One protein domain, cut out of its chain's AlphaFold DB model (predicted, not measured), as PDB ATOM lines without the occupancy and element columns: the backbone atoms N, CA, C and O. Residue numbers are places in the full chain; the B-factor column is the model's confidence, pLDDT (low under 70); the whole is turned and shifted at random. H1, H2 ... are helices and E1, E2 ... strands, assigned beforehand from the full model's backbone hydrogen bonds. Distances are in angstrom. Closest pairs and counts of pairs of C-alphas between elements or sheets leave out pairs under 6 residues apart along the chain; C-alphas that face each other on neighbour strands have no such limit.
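What this domain is: This is residues 7 to 137 of the 142 residues of a protein of Raphanus sativus (UniProt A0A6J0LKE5). Picture a strongly twisted sheet of five strands that curls and bends sharply within its long strand E3, with the hairpin of E6 and E7 across the open side of the curl, near E1 and E4. The short helices H1 and H2 cap one end of the long axis beyond E1, H3 covers E3 and E4, the small strand pair E2 and E5 lies to one side with H4 beyond it, and the long link of residues 94 to 112 loops round the far end. The printed part has 131 residues, with four named helices and nine named strands in the order H1 H2 E1 E2 E3 H3 E4 H4 E5 E6 E7 E8 E9; the class is mixed, helices and strands, with under half of the residues in named elements. The large sheet runs E1, E9, E8, E3, E4 and is mixed, while the two small sheets, E2 with E5 and E6 with E7, are antiparallel. The whole is compact, with a radius of gyration of the C-alphas of 14.6 A and spans of 43 by 30 by 27 A.

Where its parts are: Find C-alpha 7 at (-27.953, -87.118, 38.950), where H1 begins; it takes residues 7 to 12, and H2 takes 14 to 19. Next come E1, residues 22 to 24, and E2, 30 to 32. At C-alpha 38, (-34.431, -77.623, 46.847), you enter E3, residues 38 to 46, 21.3 A long, which bends by 80 degrees at residue 41. H3 follows at 52 to 58, 10.0 A, then E4 at 66 to 70, 13.1 A, H4 at 81 to 86 and E5 at 91 to 93. Later find E6 at 113 to 115, E7 at 118 to 120, E8 at 125 to 128, 10.2 A, and E9 at 133 to 136, 10.1 A, ending at (-39.607, -90.304, 45.544).

How they stand to each other: Begin at edge strand E1: it is antiparallel to E9, with N 23 and O 135 2.8 A apart. E9 and E8 form a hairpin, with N 134 and O 127 at 2.8 A. E8 is antiparallel to E3, with N 40 and O 126 at 3.0 A. The pairing of E3 is staggered: residues 38 to 41 pair with E8 and 42 to 46 with E4, parallel, with N 68 and O 43 at 2.9 A. E3, H3 and E4 are a strand-helix-strand unit, two parallel neighbour strands with a helix between, and its crossover is right-handed. H3 is on the sheet at a height of 9.9 A, over E3 and only just over E4, where 3 of its C-alphas fall; its closest C-alphas to E3 are Val 54 and Leu 45, 7.4 A. H1 and H2 only graze the sheet. In the hairpin E6 and E7, N 113 and O 120 are 2.9 A apart; the closest C-alphas of E6 and E4 are Val 113 and Asp 70, 6.2 A, and those of E7 and E1 are Thr 118 and Arg 23, 7.2 A. E2 and E5 are antiparallel, with N 30 and O 93 at 2.8 A, and H4 comes closest to E2 at the C-alphas of Asn 85 and Tyr 32, 5.6 A. In H1, H2, H3 and H4 every O i to N i+4 pair is within hydrogen-bond range.

The domain as a whole: Look for the two C-alphas farthest apart at Ser 12 and Lys 104, 44.5 A. The printed part has no cut. The link E5 to E6, 19 residues, is long, and its residues 108 to 109 pair antiparallel with residues 45 to 46 of E3. The mean pLDDT of the printed part is 95.6, and no printed residue is under 70.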
ATOM      1  N   ALA A   7     -28.720 -86.133  39.711       95.00
ATOM      2  CA  ALA A   7     -27.953 -87.118  38.950       95.00
ATOM      3  C   ALA A   7     -27.347 -88.204  39.858       95.00
ATOM      4  O   ALA A   7     -27.556 -89.392  39.623       95.00
ATOM      5  N   GLU A   8     -26.691 -87.807  40.951       94.00
ATOM      6  CA  GLU A   8     -26.106 -88.741  41.923       94.00
ATOM      7  C   GLU A   8     -27.177 -89.570  42.646       94.00
ATOM      8  O   GLU A   8     -27.001 -90.770  42.874       94.00
ATOM      9  N   ALA A   9     -28.322 -88.955  42.960       93.94
ATOM     10  CA  ALA A   9     -29.462 -89.667  43.521       93.94
ATOM     11  C   ALA A   9     -29.998 -90.730  42.554       93.94
ATOM     12  O   ALA A   9     -30.347 -91.822  43.000       93.94
ATOM     13  N   CYS A  10     -30.033 -90.455  41.247       94.50
ATOM     14  CA  CYS A  10     -30.408 -91.453  40.249       94.50
ATOM     15  C   CYS A  10     -29.411 -92.617  40.199       94.50
ATOM     16  O   CYS A  10     -29.833 -93.774  40.253       94.50
ATOM     17  N   ASP A  11     -28.112 -92.317  40.152       94.31
ATOM     18  CA  ASP A  11     -27.051 -93.329  40.084       94.31
ATOM     19  C   ASP A  11     -27.048 -94.238  41.325       94.31
ATOM     20  O   ASP A  11     -26.901 -95.457  41.215       94.31
ATOM     21  N   SER A  12     -27.286 -93.663  42.507       94.19
ATOM     22  CA  SER A  12     -27.272 -94.383  43.789       94.19
ATOM     23  C   SER A  12     -28.556 -95.172  44.079       94.19
ATOM     24  O   SER A  12     -28.561 -96.030  44.958       94.19
ATOM     25  N   ASN A  13     -29.652 -94.903  43.360       94.50
ATOM     26  CA  ASN A  13     -30.979 -95.467  43.639       94.50
ATOM     27  C   ASN A  13     -31.608 -96.150  42.408       94.50
ATOM     28  O   ASN A  13     -32.827 -96.121  42.220       94.50
ATOM     29  N   ALA A  14     -30.792 -96.801  41.574       94.44
ATOM     30  CA  ALA A  14     -31.240 -97.463  40.343       94.44
ATOM     31  C   ALA A  14     -32.365 -98.502  40.560       94.44
ATOM     32  O   ALA A  14     -33.243 -98.662  39.705       94.44
ATOM     33  N   GLU A  15     -32.384 -99.184  41.710       95.25
ATOM     34  CA  GLU A  15     -33.469-100.109  42.075       95.25
ATOM     35  C   GLU A  15     -34.804 -99.381  42.295       95.25
ATOM     36  O   GLU A  15     -35.835 -99.845  41.804       95.25
ATOM     37  N   LEU A  16     -34.783 -98.214  42.956       96.12
ATOM     38  CA  LEU A  16     -35.976 -97.385  43.166       96.12
ATOM     39  C   LEU A  16     -36.490 -96.792  41.849       96.12
ATOM     40  O   LEU A  16     -37.688 -96.592  41.675       96.12
ATOM     41  N   ILE A  17     -35.601 -96.523  40.892       95.06
ATOM     42  CA  ILE A  17     -36.017 -96.118  39.543       95.06
ATOM     43  C   ILE A  17     -36.721 -97.281  38.844       95.06
ATOM     44  O   ILE A  17     -37.801 -97.121  38.279       95.06
ATOM     45  N   SER A  18     -36.121 -98.469  38.910       95.19
ATOM     46  CA  SER A  18     -36.618 -99.658  38.214       95.19
ATOM     47  C   SER A  18     -37.967-100.139  38.754       95.19
ATOM     48  O   SER A  18     -38.803-100.613  37.987       95.19
ATOM     49  N   ASN A  19     -38.202-100.007  40.063       95.62
ATOM     50  CA  ASN A  19     -39.472-100.372  40.694       95.62
ATOM     51  C   ASN A  19     -40.524 -99.236  40.656       95.62
ATOM     52  O   ASN A  19     -41.683 -99.459  41.011       95.62
ATOM     53  N   GLY A  20     -40.132 -98.042  40.197       95.12
ATOM     54  CA  GLY A  20     -40.993 -96.872  40.054       95.12
ATOM     55  C   GLY A  20     -41.223 -96.066  41.335       95.12
ATOM     56  O   GLY A  20     -42.045 -95.149  41.300       95.12
ATOM     57  N   ASP A  21     -40.538 -96.355  42.444       96.50
ATOM     58  CA  ASP A  21     -40.611 -95.568  43.681       96.50
ATOM     59  C   ASP A  21     -39.833 -94.245  43.578       96.50
ATOM     60  O   ASP A  21     -40.236 -93.279  44.229       96.50
ATOM     61  N   LEU A  22     -38.808 -94.166  42.718       97.31
ATOM     62  CA  LEU A  22     -38.106 -92.943  42.312       97.31
ATOM     63  C   LEU A  22     -38.382 -92.646  40.833       97.31
ATOM     64  O   LEU A  22     -38.200 -93.496  39.965       97.31
ATOM     65  N   ARG A  23     -38.847 -91.435  40.526       97.25
ATOM     66  CA  ARG A  23     -39.338 -91.067  39.191       97.25
ATOM     67  C   ARG A  23     -38.789 -89.712  38.778       97.25
ATOM     68  O   ARG A  23     -38.943 -88.743  39.515       97.25
ATOM     69  N   ALA A  24     -38.200 -89.631  37.589       95.69
ATOM     70  CA  ALA A  24     -37.794 -88.365  36.993       95.69
ATOM     71  C   ALA A  24     -38.942 -87.760  36.175       95.69
ATOM     72  O   ALA A  24     -39.554 -88.437  35.348       95.69
ATOM     73  N   LEU A  25     -39.230 -86.476  36.390       95.81
ATOM     74  CA  LEU A  25     -40.201 -85.748  35.574       95.81
ATOM     75  C   LEU A  25     -39.597 -85.401  34.215       95.81
ATOM     76  O   LEU A  25     -38.396 -85.165  34.089       95.81
ATOM     77  N   HIS A  26     -40.454 -85.270  33.202       93.56
ATOM     78  CA  HIS A  26     -40.030 -84.694  31.930       93.56
ATOM     79  C   HIS A  26     -39.455 -83.272  32.131       93.56
ATOM     80  O   HIS A  26     -40.013 -82.496  32.916       93.56
ATOM     81  N   PRO A  27     -38.395 -82.885  31.391       92.12
ATOM     82  CA  PRO A  27     -37.685 -81.615  31.567       92.12
ATOM     83  C   PRO A  27     -38.441 -80.437  30.923       92.12
ATOM     84  O   PRO A  27     -37.975 -79.797  29.984       92.12
ATOM     85  N   ILE A  28     -39.654 -80.167  31.406       93.88
ATOM     86  CA  ILE A  28     -40.570 -79.155  30.853       93.88
ATOM     87  C   ILE A  28     -40.568 -77.835  31.635       93.88
ATOM     88  O   ILE A  28     -41.212 -76.871  31.224       93.88
ATOM     89  N   PHE A  29     -39.878 -77.782  32.777       96.25
ATOM     90  CA  PHE A  29     -39.908 -76.635  33.682       96.25
ATOM     91  C   PHE A  29     -38.726 -75.697  33.480       96.25
ATOM     92  O   PHE A  29     -37.573 -76.112  33.423       96.25
ATOM     93  N   LYS A  30     -39.022 -74.401  33.481       96.88
ATOM     94  CA  LYS A  30     -38.040 -73.330  33.629       96.88
ATOM     95  C   LYS A  30     -37.779 -73.064  35.108       96.88
ATOM     96  O   LYS A  30     -38.664 -73.234  35.950       96.88
ATOM     97  N   MET A  31     -36.557 -72.633  35.409       97.69
ATOM     98  CA  MET A  31     -36.114 -72.302  36.761       97.69
ATOM     99  C   MET A  31     -36.305 -70.812  37.039       97.69
ATOM    100  O   MET A  31     -35.861 -69.982  36.247       97.69
ATOM    101  N   TYR A  32     -36.902 -70.499  38.185       98.19
ATOM    102  CA  TYR A  32     -37.054 -69.146  38.713       98.19
ATOM    103  C   TYR A  32     -36.645 -69.124  40.194       98.19
ATOM    104  O   TYR A  32     -36.714 -70.158  40.867       98.19
ATOM    105  N   GLY A  33     -36.245 -67.957  40.697       97.56
ATOM    106  CA  GLY A  33     -35.776 -67.789  42.077       97.56
ATOM    107  C   GLY A  33     -34.293 -68.101  42.281       97.56
ATOM    108  O   GLY A  33     -33.640 -68.711  41.425       97.56
ATOM    109  N   GLN A  34     -33.745 -67.668  43.420       96.94
ATOM    110  CA  GLN A  34     -32.320 -67.845  43.718       96.94
ATOM    111  C   GLN A  34     -31.953 -69.291  44.070       96.94
ATOM    112  O   GLN A  34     -30.841 -69.733  43.765       96.94
ATOM    113  N   ARG A  35     -32.871 -70.069  44.666       95.69
ATOM    114  CA  ARG A  35     -32.574 -71.459  45.036       95.69
ATOM    115  C   ARG A  35     -32.670 -72.365  43.820       95.69
ATOM    116  O   ARG A  35     -33.744 -72.787  43.385       95.69
ATOM    117  N   ARG A  36     -31.498 -72.698  43.284       95.06
ATOM    118  CA  ARG A  36     -31.359 -73.657  42.185       95.06
ATOM    119  C   ARG A  36     -31.622 -75.085  42.638       95.06
ATOM    120  O   ARG A  36     -32.209 -75.815  41.851       95.06
ATOM    121  N   CYS A  37     -31.300 -75.424  43.884       95.38
ATOM    122  CA  CYS A  37     -31.562 -76.739  44.462       95.38
ATOM    123  C   CYS A  37     -32.521 -76.630  45.651       95.38
ATOM    124  O   CYS A  37     -32.364 -75.743  46.492       95.38
ATOM    125  N   PHE A  38     -33.509 -77.517  45.718       96.31
ATOM    126  CA  PHE A  38     -34.431 -77.623  46.847       96.31
ATOM    127  C   PHE A  38     -35.086 -79.002  46.886       96.31
ATOM    128  O   PHE A  38     -35.215 -79.681  45.868       96.31
ATOM    129  N   SER A  39     -35.525 -79.401  48.072       96.94
ATOM    130  CA  SER A  39     -36.206 -80.669  48.292       96.94
ATOM    131  C   SER A  39     -37.109 -80.599  49.513       96.94
ATOM    132  O   SER A  39     -36.937 -79.715  50.355       96.94
ATOM    133  N   GLY A  40     -38.043 -81.540  49.617       96.44
ATOM    134  CA  GLY A  40     -38.902 -81.675  50.786       96.44
ATOM    135  C   GLY A  40     -40.161 -82.502  50.532       96.44
ATOM    136  O   GLY A  40     -40.417 -82.905  49.391       96.44
ATOM    137  N   PRO A  41     -40.966 -82.731  51.586       97.38
ATOM    138  CA  PRO A  41     -42.252 -83.402  51.468       97.38
ATOM    139  C   PRO A  41     -43.229 -82.567  50.635       97.38
ATOM    140  O   PRO A  41     -43.295 -81.342  50.748       97.38
ATOM    141  N   ILE A  42     -43.998 -83.236  49.790       98.19
ATOM    142  CA  ILE A  42     -44.892 -82.625  48.818       98.19
ATOM    143  C   ILE A  42     -46.240 -82.327  49.457       98.19
ATOM    144  O   ILE A  42     -46.863 -83.200  50.060       98.19
ATOM    145  N   VAL A  43     -46.733 -81.116  49.207       97.94
ATOM    146  CA  VAL A  43     -48.155 -80.783  49.319       97.94
ATOM    147  C   VAL A  43     -48.706 -80.569  47.918       97.94
ATOM    148  O   VAL A  43     -48.161 -79.757  47.165       97.94
ATOM    149  N   THR A  44     -49.778 -81.270  47.552       98.19
ATOM    150  CA  THR A  44     -50.370 -81.137  46.212       98.19
ATOM    151  C   THR A  44     -51.565 -80.189  46.188       98.19
ATOM    152  O   THR A  44     -52.424 -80.183  47.073       98.19
ATOM    153  N   LEU A  45     -51.657 -79.401  45.118       97.94
ATOM    154  CA  LEU A  45     -52.832 -78.615  44.760       97.94
ATOM    155  C   LEU A  45     -53.196 -78.881  43.305       97.94
ATOM    156  O   LEU A  45     -52.336 -78.825  42.428       97.94
ATOM    157  N   LYS A  46     -54.482 -79.078  43.036       97.94
ATOM    158  CA  LYS A  46     -55.027 -79.089  41.682       97.94
ATOM    159  C   LYS A  46     -55.922 -77.878  41.497       97.94
ATOM    160  O   LYS A  46     -56.929 -77.730  42.184       97.94
ATOM    161  N   VAL A  47     -55.550 -76.995  40.585       97.06
ATOM    162  CA  VAL A  47     -56.271 -75.754  40.292       97.06
ATOM    163  C   VAL A  47     -56.364 -75.572  38.784       97.06
ATOM    164  O   VAL A  47     -55.570 -76.114  38.024       97.06
ATOM    165  N   PHE A  48     -57.315 -74.772  38.321       96.75
ATOM    166  CA  PHE A  48     -57.347 -74.365  36.923       96.75
ATOM    167  C   PHE A  48     -57.488 -72.857  36.852       96.75
ATOM    168  O   PHE A  48     -58.553 -72.304  37.122       96.75
ATOM    169  N   GLU A  49     -56.379 -72.194  36.516       94.88
ATOM    170  CA  GLU A  49     -56.349 -70.755  36.263       94.88
ATOM    171  C   GLU A  49     -56.913 -69.894  37.418       94.88
ATOM    172  O   GLU A  49     -57.461 -68.803  37.213       94.88
ATOM    173  N   ASP A  50     -56.740 -70.379  38.647       94.81
ATOM    174  CA  ASP A  50     -57.129 -69.766  39.919       94.81
ATOM    175  C   ASP A  50     -55.971 -69.917  40.916       94.81
ATOM    176  O   ASP A  50     -55.318 -70.960  40.949       94.81
ATOM    177  N   ASN A  51     -55.685 -68.880  41.708       94.69
ATOM    178  CA  ASN A  51     -54.569 -68.886  42.658       94.69
ATOM    179  C   ASN A  51     -54.971 -68.666  44.121       94.69
ATOM    180  O   ASN A  51     -54.092 -68.478  44.962       94.69
ATOM    181  N   VAL A  52     -56.262 -68.693  44.459       97.00
ATOM    182  CA  VAL A  52     -56.711 -68.501  45.848       97.00
ATOM    183  C   VAL A  52     -56.181 -69.619  46.739       97.00
ATOM    184  O   VAL A  52     -55.605 -69.338  47.786       97.00
ATOM    185  N   LEU A  53     -56.300 -70.881  46.316       96.50
ATOM    186  CA  LEU A  53     -55.786 -72.008  47.103       96.50
ATOM    187  C   LEU A  53     -54.258 -72.007  47.198       96.50
ATOM    188  O   LEU A  53     -53.726 -72.346  48.253       96.50
ATOM    189  N   VAL A  54     -53.575 -71.579  46.132       96.38
ATOM    190  CA  VAL A  54     -52.112 -71.422  46.100       96.38
ATOM    191  C   VAL A  54     -51.673 -70.398  47.139       96.38
ATOM    192  O   VAL A  54     -50.837 -70.695  47.986       96.38
ATOM    193  N   ARG A  55     -52.290 -69.211  47.126       96.25
ATOM    194  CA  ARG A  55     -52.021 -68.155  48.103       96.25
ATOM    195  C   ARG A  55     -52.274 -68.639  49.527       96.25
ATOM    196  O   ARG A  55     -51.387 -68.523  50.363       96.25
ATOM    197  N   ASN A  56     -53.449 -69.211  49.783       96.50
ATOM    198  CA  ASN A  56     -53.814 -69.689  51.115       96.50
ATOM    199  C   ASN A  56     -52.818 -70.736  51.631       96.50
ATOM    200  O   ASN A  56     -52.579 -70.803  52.828       96.50
ATOM    201  N   GLN A  57     -52.250 -71.566  50.748       95.88
ATOM    202  CA  GLN A  57     -51.238 -72.546  51.129       95.88
ATOM    203  C   GLN A  57     -49.893 -71.889  51.462       95.88
ATOM    204  O   GLN A  57     -49.293 -72.229  52.476       95.88
ATOM    205  N   LEU A  58     -49.444 -70.929  50.650       94.75
ATOM    206  CA  LEU A  58     -48.194 -70.196  50.883       94.75
ATOM    207  C   LEU A  58     -48.238 -69.298  52.134       94.75
ATOM    208  O   LEU A  58     -47.192 -68.963  52.676       94.75
ATOM    209  N   GLU A  59     -49.430 -68.919  52.605       95.94
ATOM    210  CA  GLU A  59     -49.623 -68.184  53.866       95.94
ATOM    211  C   GLU A  59     -49.492 -69.081  55.118       95.94
ATOM    212  O   GLU A  59     -49.398 -68.573  56.237       95.94
ATOM    213  N   THR A  60     -49.464 -70.409  54.957       93.19
ATOM    214  CA  THR A  60     -49.182 -71.351  56.054       93.19
ATOM    215  C   THR A  60     -47.677 -71.569  56.239       93.19
ATOM    216  O   THR A  60     -46.871 -71.235  55.372       93.19
ATOM    217  N   LYS A  61     -47.263 -72.133  57.383       89.94
ATOM    218  CA  LYS A  61     -45.854 -72.498  57.591       89.94
ATOM    219  C   LYS A  61     -45.461 -73.602  56.610       89.94
ATOM    220  O   LYS A  61     -46.101 -74.643  56.575       89.94
ATOM    221  N   GLY A  62     -44.387 -73.377  55.855       86.69
ATOM    222  CA  GLY A  62     -43.925 -74.333  54.848       86.69
ATOM    223  C   GLY A  62     -43.260 -75.590  55.413       86.69
ATOM    224  O   GLY A  62     -43.229 -76.589  54.714       86.69
ATOM    225  N   GLU A  63     -42.709 -75.552  56.634       90.31
ATOM    226  CA  GLU A  63     -42.063 -76.697  57.322       90.31
ATOM    227  C   GLU A  63     -41.048 -77.490  56.465       90.31
ATOM    228  O   GLU A  63     -40.846 -78.683  56.653       90.31
ATOM    229  N   GLY A  64     -40.385 -76.813  55.519       91.25
ATOM    230  CA  GLY A  64     -39.443 -77.439  54.582       91.25
ATOM    231  C   GLY A  64     -40.102 -78.203  53.427       91.25
ATOM    232  O   GLY A  64     -39.394 -78.805  52.630       91.25
ATOM    233  N   GLY A  65     -41.429 -78.173  53.314       95.12
ATOM    234  CA  GLY A  65     -42.183 -78.807  52.242       95.12
ATOM    235  C   GLY A  65     -42.104 -78.083  50.899       95.12
ATOM    236  O   GLY A  65     -41.746 -76.906  50.798       95.12
ATOM    237  N   VAL A  66     -42.489 -78.807  49.854       97.75
ATOM    238  CA  VAL A  66     -42.558 -78.330  48.475       97.75
ATOM    239  C   VAL A  66     -44.007 -78.339  48.003       97.75
ATOM    240  O   VAL A  66     -44.690 -79.361  48.037       97.75
ATOM    241  N   LEU A  67     -44.480 -77.193  47.521       98.19
ATOM    242  CA  LEU A  67     -45.819 -77.066  46.956       98.19
ATOM    243  C   LEU A  67     -45.817 -77.468  45.475       98.19
ATOM    244  O   LEU A  67     -45.205 -76.794  44.647       98.19
ATOM    245  N   VAL A  68     -46.544 -78.530  45.136       98.06
ATOM    246  CA  VAL A  68     -46.721 -79.008  43.759       98.06
ATOM    247  C   VAL A  68     -48.114 -78.630  43.271       98.06
ATOM    248  O   VAL A  68     -49.120 -79.013  43.866       98.06
ATOM    249  N   ILE A  69     -48.178 -77.871  42.176       97.88
ATOM    250  CA  ILE A  69     -49.425 -77.308  41.651       97.88
ATOM    251  C   ILE A  69     -49.684 -77.862  40.251       97.88
ATOM    252  O   ILE A  69     -48.959 -77.553  39.306       97.88
ATOM    253  N   ASP A  70     -50.755 -78.633  40.105       97.62
ATOM    254  CA  ASP A  70     -51.318 -78.983  38.806       97.62
ATOM    255  C   ASP A  70     -52.258 -77.871  38.347       97.62
ATOM    256  O   ASP A  70     -53.364 -77.726  38.864       97.62
ATOM    257  N   GLY A  71     -51.781 -77.070  37.391       96.19
ATOM    258  CA  GLY A  71     -52.539 -76.012  36.718       96.19
ATOM    259  C   GLY A  71     -53.272 -76.473  35.450       96.19
ATOM    260  O   GLY A  71     -53.640 -75.631  34.626       96.19
ATOM    261  N   GLY A  72     -53.391 -77.786  35.217       94.56
ATOM    262  CA  GLY A  72     -53.977 -78.368  34.006       94.56
ATOM    263  C   GLY A  72     -53.155 -78.135  32.735       94.56
ATOM    264  O   GLY A  72     -53.708 -78.137  31.639       94.56
ATOM    265  N   GLY A  73     -51.855 -77.853  32.867       92.50
ATOM    266  CA  GLY A  73     -50.976 -77.527  31.736       92.50
ATOM    267  C   GLY A  73     -51.250 -76.167  31.077       92.50
ATOM    268  O   GLY A  73     -50.709 -75.893  30.008       92.50
ATOM    269  N   SER A  74     -52.074 -75.303  31.688       94.38
ATOM    270  CA  SER A  74     -52.294 -73.946  31.179       94.38
ATOM    271  C   SER A  74     -50.992 -73.142  31.188       94.38
ATOM    272  O   SER A  74     -50.253 -73.130  32.172       94.38
ATOM    273  N   MET A  75     -50.750 -72.389  30.110       93.50
ATOM    274  CA  MET A  75     -49.622 -71.456  30.009       93.50
ATOM    275  C   MET A  75     -49.858 -70.144  30.778       93.50
ATOM    276  O   MET A  75     -49.046 -69.222  30.691       93.50
ATOM    277  N   ARG A  76     -50.955 -70.027  31.543       91.00
ATOM    278  CA  ARG A  76     -51.129 -68.989  32.576       91.00
ATOM    279  C   ARG A  76     -50.388 -69.390  33.849       91.00
ATOM    280  O   ARG A  76     -50.988 -69.801  34.836       91.00
ATOM    281  N   CYS A  77     -49.064 -69.313  33.763       91.19
ATOM    282  CA  CYS A  77     -48.134 -69.759  34.793       91.19
ATOM    283  C   CYS A  77     -47.740 -68.610  35.745       91.19
ATOM    284  O   CYS A  77     -48.600 -67.862  36.208       91.19
ATOM    285  N   VAL A  78     -46.445 -68.478  36.060       95.88
ATOM    286  CA  VAL A  78     -45.934 -67.446  36.974       95.88
ATOM    287  C   VAL A  78     -45.860 -66.071  36.305       95.88
ATOM    288  O   VAL A  78     -45.897 -65.948  35.082       95.88
ATOM    289  N   ARG A  79     -45.728 -65.028  37.116       95.25
ATOM    290  CA  ARG A  79     -45.549 -63.628  36.707       95.25
ATOM    291  C   ARG A  79     -44.635 -62.935  37.717       95.25
ATOM    292  O   ARG A  79     -44.314 -63.564  38.719       95.25
ATOM    293  N   ASP A  80     -44.287 -61.672  37.479       96.56
ATOM    294  CA  ASP A  80     -43.410 -60.904  38.379       96.56
ATOM    295  C   ASP A  80     -42.042 -61.625  38.506       96.56
ATOM    296  O   ASP A  80     -41.583 -62.016  39.576       96.56
ATOM    297  N   VAL A  81     -41.465 -61.966  37.343       97.56
ATOM    298  CA  VAL A  81     -40.304 -62.869  37.223       97.56
ATOM    299  C   VAL A  81     -39.054 -62.280  37.865       97.56
ATOM    300  O   VAL A  81     -38.297 -63.030  38.479       97.56
ATOM    301  N   ASP A  82     -38.841 -60.976  37.724       97.62
ATOM    302  CA  ASP A  82     -37.680 -60.301  38.298       97.62
ATOM    303  C   ASP A  82     -37.764 -60.347  39.827       97.62
ATOM    304  O   ASP A  82     -36.823 -60.776  40.490       97.62
ATOM    305  N   GLU A  83     -38.947 -60.078  40.381       98.00
ATOM    306  CA  GLU A  83     -39.209 -60.171  41.813       98.00
ATOM    307  C   GLU A  83     -39.037 -61.601  42.342       98.00
ATOM    308  O   GLU A  83     -38.443 -61.804  43.401       98.00
ATOM    309  N   ILE A  84     -39.520 -62.613  41.608       97.31
ATOM    310  CA  ILE A  84     -39.307 -64.020  41.980       97.31
ATOM    311  C   ILE A  84     -37.812 -64.348  41.982       97.31
ATOM    312  O   ILE A  84     -37.349 -65.026  42.897       97.31
ATOM    313  N   ASN A  85     -37.059 -63.887  40.981       97.81
ATOM    314  CA  ASN A  85     -35.627 -64.159  40.853       97.81
ATOM    315  C   ASN A  85     -34.780 -63.494  41.945       97.81
ATOM    316  O   ASN A  85     -33.717 -64.022  42.270       97.81
ATOM    317  N   ASP A  86     -35.269 -62.414  42.548       97.81
ATOM    318  CA  ASP A  86     -34.639 -61.771  43.703       97.81
ATOM    319  C   ASP A  86     -34.954 -62.476  45.037       97.81
ATOM    320  O   ASP A  86     -34.281 -62.242  46.042       97.81
ATOM    321  N   CYS A  87     -35.944 -63.374  45.069       96.62
ATOM    322  CA  CYS A  87     -36.314 -64.114  46.272       96.62
ATOM    323  C   CYS A  87     -35.425 -65.349  46.508       96.62
ATOM    324  O   CYS A  87     -35.167 -66.142  45.596       96.62
ATOM    325  N   ASP A  88     -35.058 -65.593  47.774       96.00
ATOM    326  CA  ASP A  88     -34.390 -66.823  48.236       96.00
ATOM    327  C   ASP A  88     -35.369 -68.017  48.312       96.00
ATOM    328  O   ASP A  88     -35.667 -68.576  49.367       96.00
ATOM    329  N   VAL A  89     -35.923 -68.383  47.155       94.69
ATOM    330  CA  VAL A  89     -36.878 -69.478  46.962       94.69
ATOM    331  C   VAL A  89     -36.536 -70.255  45.693       94.69
ATOM    332  O   VAL A  89     -35.868 -69.741  44.796       94.69
ATOM    333  N   GLY A  90     -36.974 -71.511  45.628       96.69
ATOM    334  CA  GLY A  90     -36.881 -72.336  44.430       96.69
ATOM    335  C   GLY A  90     -38.236 -72.427  43.748       96.69
ATOM    336  O   GLY A  90     -39.210 -72.847  44.368       96.69
ATOM    337  N   VAL A  91     -38.310 -72.037  42.475       98.06
ATOM    338  CA  VAL A  91     -39.541 -72.115  41.680       98.06
ATOM    339  C   VAL A  91     -39.266 -72.843  40.363       98.06
ATOM    340  O   VAL A  91     -38.236 -72.653  39.705       98.06
ATOM    341  N   ARG A  92     -40.203 -73.716  39.980       97.88
ATOM    342  CA  ARG A  92     -40.234 -74.429  38.697       97.88
ATOM    343  C   ARG A  92     -41.603 -74.227  38.057       97.88
ATOM    344  O   ARG A  92     -42.618 -74.527  38.675       97.88
ATOM    345  N   ALA A  93     -41.635 -73.698  36.838       97.56
ATOM    346  CA  ALA A  93     -42.878 -73.437  36.107       97.56
ATOM    347  C   ALA A  93     -42.676 -73.604  34.595       97.56
ATOM    348  O   ALA A  93     -41.562 -73.450  34.104       97.56
ATOM    349  N   LEU A  94     -43.740 -73.902  33.840       97.00
ATOM    350  CA  LEU A  94     -43.655 -74.091  32.376       97.00
ATOM    351  C   LEU A  94     -43.212 -72.814  31.637       97.00
ATOM    352  O   LEU A  94     -42.622 -72.856  30.557       97.00
ATOM    353  N   GLY A  95     -43.479 -71.652  32.228       96.69
ATOM    354  CA  GLY A  95     -43.078 -70.356  31.707       96.69
ATOM    355  C   GLY A  95     -43.617 -69.218  32.558       96.69
ATOM    356  O   GLY A  95     -44.087 -69.436  33.673       96.69
ATOM    357  N   SER A  96     -43.579 -68.013  31.998       97.19
ATOM    358  CA  SER A  96     -44.169 -66.815  32.584       97.19
ATOM    359  C   SER A  96     -45.294 -66.275  31.704       97.19
ATOM    360  O   SER A  96     -45.255 -66.415  30.481       97.19
ATOM    361  N   ASN A  97     -46.290 -65.640  32.315       96.62
ATOM    362  CA  ASN A  97     -47.420 -65.035  31.622       96.62
ATOM    363  C   ASN A  97     -47.825 -63.722  32.312       96.62
ATOM    364  O   ASN A  97     -48.032 -63.729  33.522       96.62
ATOM    365  N   PRO A  98     -47.977 -62.600  31.585       94.62
ATOM    366  CA  PRO A  98     -48.360 -61.326  32.199       94.62
ATOM    367  C   PRO A  98     -49.807 -61.308  32.723       94.62
ATOM    368  O   PRO A  98     -50.164 -60.461  33.545       94.62
ATOM    369  N   LEU A  99     -50.673 -62.216  32.257       93.94
ATOM    370  CA  LEU A  99     -52.066 -62.276  32.687       93.94
ATOM    371  C   LEU A  99     -52.184 -62.858  34.098       93.94
ATOM    372  O   LEU A  99     -51.663 -63.926  34.405       93.94
ATOM    373  N   LYS A 100     -52.958 -62.180  34.950       90.56
ATOM    374  CA  LYS A 100     -53.327 -62.704  36.270       90.56
ATOM    375  C   LYS A 100     -54.287 -63.894  36.153       90.56
ATOM    376  O   LYS A 100     -55.132 -63.939  35.258       90.56
ATOM    377  N   SER A 101     -54.221 -64.798  37.123       90.88
ATOM    378  CA  SER A 101     -55.240 -65.826  37.338       90.88
ATOM    379  C   SER A 101     -56.555 -65.231  37.862       90.88
ATOM    380  O   SER A 101     -56.628 -64.078  38.308       90.88
ATOM    381  N   SER A 102     -57.608 -66.044  37.835       91.88
ATOM    382  CA  SER A 102     -58.863 -65.757  38.526       91.88
ATOM    383  C   SER A 102     -58.716 -65.904  40.050       91.88
ATOM    384  O   SER A 102     -57.697 -66.390  40.545       91.88
ATOM    385  N   LYS A 103     -59.719 -65.416  40.794       93.00
ATOM    386  CA  LYS A 103     -59.756 -65.435  42.264       93.00
ATOM    387  C   LYS A 103     -61.099 -65.945  42.801       93.00
ATOM    388  O   LYS A 103     -61.748 -65.269  43.594       93.00
ATOM    389  N   LYS A 104     -61.563 -67.079  42.285       92.69
ATOM    390  CA  LYS A 104     -62.853 -67.696  42.621       92.69
ATOM    391  C   LYS A 104     -62.746 -68.744  43.731       92.69
ATOM    392  O   LYS A 104     -63.769 -69.076  44.317       92.69
ATOM    393  N   GLY A 105     -61.549 -69.246  44.042       90.69
ATOM    394  CA  GLY A 105     -61.375 -70.247  45.100       90.69
ATOM    395  C   GLY A 105     -61.568 -71.687  44.640       90.69
ATOM    396  O   GLY A 105     -61.760 -72.558  45.481       90.69
ATOM    397  N   HIS A 106     -61.553 -71.947  43.331       91.75
ATOM    398  CA  HIS A 106     -61.751 -73.297  42.806       91.75
ATOM    399  C   HIS A 106     -60.458 -74.112  42.810       91.75
ATOM    400  O   HIS A 106     -59.392 -73.617  42.446       91.75
ATOM    401  N   GLY A 107     -60.586 -75.384  43.176       95.31
ATOM    402  CA  GLY A 107     -59.516 -76.369  43.146       95.31
ATOM    403  C   GLY A 107     -59.630 -77.368  44.289       95.31
ATOM    404  O   GLY A 107     -60.532 -77.289  45.124       95.31
ATOM    405  N   GLU A 108     -58.694 -78.300  44.316       97.56
ATOM    406  CA  GLU A 108     -58.643 -79.408  45.259       97.56
ATOM    407  C   GLU A 108     -57.269 -79.431  45.932       97.56
ATOM    408  O   GLU A 108     -56.243 -79.192  45.289       97.56
ATOM    409  N   LYS A 109     -57.248 -79.693  47.242       97.06
ATOM    410  CA  LYS A 109     -56.017 -79.836  48.028       97.06
ATOM    411  C   LYS A 109     -55.743 -81.302  48.327       97.06
ATOM    412  O   LYS A 109     -56.693 -82.061  48.496       97.06
ATOM    413  N   ASN A 110     -54.466 -81.666  48.440       96.75
ATOM    414  CA  ASN A 110     -54.011 -82.994  48.861       96.75
ATOM    415  C   ASN A 110     -54.572 -84.132  47.983       96.75
ATOM    416  O   ASN A 110     -54.793 -85.252  48.444       96.75
ATOM    417  N   VAL A 111     -54.829 -83.842  46.702       97.94
ATOM    418  CA  VAL A 111     -55.267 -84.830  45.708       97.94
ATOM    419  C   VAL A 111     -54.084 -85.284  44.855       97.94
ATOM    420  O   VAL A 111     -53.185 -84.481  44.593       97.94
ATOM    421  N   PRO A 112     -54.051 -86.540  44.383       98.00
ATOM    422  CA  PRO A 112     -53.047 -86.962  43.414       98.00
ATOM    423  C   PRO A 112     -53.108 -86.111  42.140       98.00
ATOM    424  O   PRO A 112     -54.190 -85.854  41.606       98.00
ATOM    425  N   VAL A 113     -51.944 -85.709  41.636       97.94
ATOM    426  CA  VAL A 113     -51.804 -84.900  40.419       97.94
ATOM    427  C   VAL A 113     -50.914 -85.593  39.397       97.94
ATOM    428  O   VAL A 113     -50.031 -86.366  39.763       97.94
ATOM    429  N   TYR A 114     -51.139 -85.334  38.108       95.31
ATOM    430  CA  TYR A 114     -50.358 -85.941  37.029       95.31
ATOM    431  C   TYR A 114     -49.607 -84.862  36.251       95.31
ATOM    432  O   TYR A 114     -50.200 -84.108  35.481       95.31
ATOM    433  N   ILE A 115     -48.297 -84.775  36.470       94.88
ATOM    434  CA  ILE A 115     -47.454 -83.690  35.966       94.88
ATOM    435  C   ILE A 115     -46.233 -84.286  35.271       94.88
ATOM    436  O   ILE A 115     -45.552 -85.144  35.823       94.88
ATOM    437  N   GLY A 116     -45.946 -83.831  34.047       86.88
ATOM    438  CA  GLY A 116     -44.740 -84.238  33.318       86.88
ATOM    439  C   GLY A 116     -44.605 -85.754  33.136       86.88
ATOM    440  O   GLY A 116     -43.501 -86.275  33.253       86.88
ATOM    441  N   GLY A 117     -45.724 -86.458  32.918       86.94
ATOM    442  CA  GLY A 117     -45.760 -87.919  32.764       86.94
ATOM    443  C   GLY A 117     -45.745 -88.713  34.078       86.94
ATOM    444  O   GLY A 117     -45.797 -89.941  34.048       86.94
ATOM    445  N   THR A 118     -45.709 -88.037  35.229       94.38
ATOM    446  CA  THR A 118     -45.563 -88.668  36.546       94.38
ATOM    447  C   THR A 118     -46.784 -88.413  37.422       94.38
ATOM    448  O   THR A 118     -47.250 -87.281  37.551       94.38
ATOM    449  N   LEU A 119     -47.294 -89.474  38.054       96.62
ATOM    450  CA  LEU A 119     -48.273 -89.364  39.133       96.62
ATOM    451  C   LEU A 119     -47.553 -88.965  40.424       96.62
ATOM    452  O   LEU A 119     -46.618 -89.647  40.842       96.62
ATOM    453  N   ILE A 120     -48.015 -87.884  41.042       98.19
ATOM    454  CA  ILE A 120     -47.461 -87.307  42.265       98.19
ATOM    455  C   ILE A 120     -48.552 -87.315  43.324       98.19
ATOM    456  O   ILE A 120     -49.690 -86.911  43.062       98.19
ATOM    457  N   ARG A 121     -48.213 -87.786  44.520       98.12
ATOM    458  CA  ARG A 121     -49.125 -87.830  45.661       98.12
ATOM    459  C   ARG A 121     -48.659 -86.898  46.768       98.12
ATOM    460  O   ARG A 121     -47.475 -86.622  46.924       98.12
ATOM    461  N   ASP A 122     -49.631 -86.434  47.535       96.88
ATOM    462  CA  ASP A 122     -49.384 -85.714  48.776       96.88
ATOM    463  C   ASP A 122     -48.552 -86.580  49.741       96.88
ATOM    464  O   ASP A 122     -48.779 -87.790  49.836       96.88
ATOM    465  N   GLY A 123     -47.568 -85.977  50.408       96.38
ATOM    466  CA  GLY A 123     -46.653 -86.659  51.329       96.38
ATOM    467  C   GLY A 123     -45.472 -87.396  50.682       96.38
ATOM    468  O   GLY A 123     -44.566 -87.812  51.404       96.38
ATOM    469  N   GLU A 124     -45.430 -87.537  49.352       98.12
ATOM    470  CA  GLU A 124     -44.213 -87.972  48.645       98.12
ATOM    471  C   GLU A 124     -43.104 -86.917  48.765       98.12
ATOM    472  O   GLU A 124     -43.328 -85.816  49.258       98.12
ATOM    473  N   TRP A 125     -41.893 -87.231  48.317       97.94
ATOM    474  CA  TRP A 125     -40.747 -86.327  48.379       97.94
ATOM    475  C   TRP A 125     -40.372 -85.805  47.003       97.94
ATOM    476  O   TRP A 125     -40.303 -86.568  46.041       97.94
ATOM    477  N   LEU A 126     -40.098 -84.503  46.916       97.75
ATOM    478  CA  LEU A 126     -39.578 -83.863  45.714       97.75
ATOM    479  C   LEU A 126     -38.124 -83.477  45.923       97.75
ATOM    480  O   LEU A 126     -37.771 -82.929  46.967       97.75
ATOM    481  N   TYR A 127     -37.321 -83.684  44.886       97.38
ATOM    482  CA  TYR A 127     -35.970 -83.155  44.796       97.38
ATOM    483  C   TYR A 127     -35.774 -82.457  43.459       97.38
ATOM    484  O   TYR A 127     -36.140 -83.000  42.420       97.38
ATOM    485  N   ALA A 128     -35.224 -81.249  43.470       97.25
ATOM    486  CA  ALA A 128     -35.012 -80.468  42.264       97.25
ATOM    487  C   ALA A 128     -33.659 -79.770  42.296       97.25
ATOM    488  O   ALA A 128     -33.292 -79.174  43.308       97.25
ATOM    489  N   ASP A 129     -32.975 -79.771  41.161       96.50
ATOM    490  CA  ASP A 129     -31.760 -79.002  40.903       96.50
ATOM    491  C   ASP A 129     -31.764 -78.468  39.454       96.50
ATOM    492  O   ASP A 129     -32.838 -78.213  38.890       96.50
ATOM    493  N   SER A 130     -30.587 -78.194  38.885       95.12
ATOM    494  CA  SER A 130     -30.420 -77.761  37.494       95.12
ATOM    495  C   SER A 130     -30.599 -78.864  36.456       95.12
ATOM    496  O   SER A 130     -30.906 -78.533  35.312       95.12
ATOM    497  N   ASP A 131     -30.422 -80.129  36.832       95.94
ATOM    498  CA  ASP A 131     -30.505 -81.262  35.911       95.94
ATOM    499  C   ASP A 131     -31.953 -81.727  35.761       95.94
ATOM    500  O   ASP A 131     -32.402 -82.051  34.658       95.94
ATOM    501  N   GLY A 132     -32.729 -81.704  36.850       95.44
ATOM    502  CA  GLY A 132     -34.126 -82.100  36.769       95.44
ATOM    503  C   GLY A 132     -34.916 -82.036  38.064       95.44
ATOM    504  O   GLY A 132     -34.570 -81.351  39.028       95.44
ATOM    505  N   VAL A 133     -36.050 -82.739  38.040       97.38
ATOM    506  CA  VAL A 133     -36.942 -82.924  39.185       97.38
ATOM    507  C   VAL A 133     -37.207 -84.412  39.355       97.38
ATOM    508  O   VAL A 133     -37.630 -85.083  38.411       97.38
ATOM    509  N   LEU A 134     -36.989 -84.902  40.569       97.44
ATOM    510  CA  LEU A 134     -37.270 -86.261  40.997       97.44
ATOM    511  C   LEU A 134     -38.425 -86.273  41.994       97.44
ATOM    512  O   LEU A 134     -38.544 -85.377  42.832       97.44
ATOM    513  N   ILE A 135     -39.236 -87.323  41.925       98.00
ATOM    514  CA  ILE A 135     -40.266 -87.647  42.907       98.00
ATOM    515  C   ILE A 135     -39.940 -89.011  43.483       98.00
ATOM    516  O   ILE A 135     -39.819 -89.984  42.740       98.00
ATOM    517  N   SER A 136     -39.821 -89.074  44.800       97.75
ATOM    518  CA  SER A 136     -39.607 -90.304  45.544       97.75
ATOM    519  C   SER A 136     -40.813 -90.592  46.424       97.75
ATOM    520  O   SER A 136     -41.408 -89.684  47.004       97.75
ATOM    521  N   ARG A 137     -41.173 -91.865  46.565       97.06
ATOM    522  CA  ARG A 137     -42.252 -92.288  47.465       97.06
ATOM    523  C   ARG A 137     -41.961 -91.966  48.936       97.06
ATOM    524  O   ARG A 137     -42.888 -91.736  49.708       97.06
TER     525      ARG A 137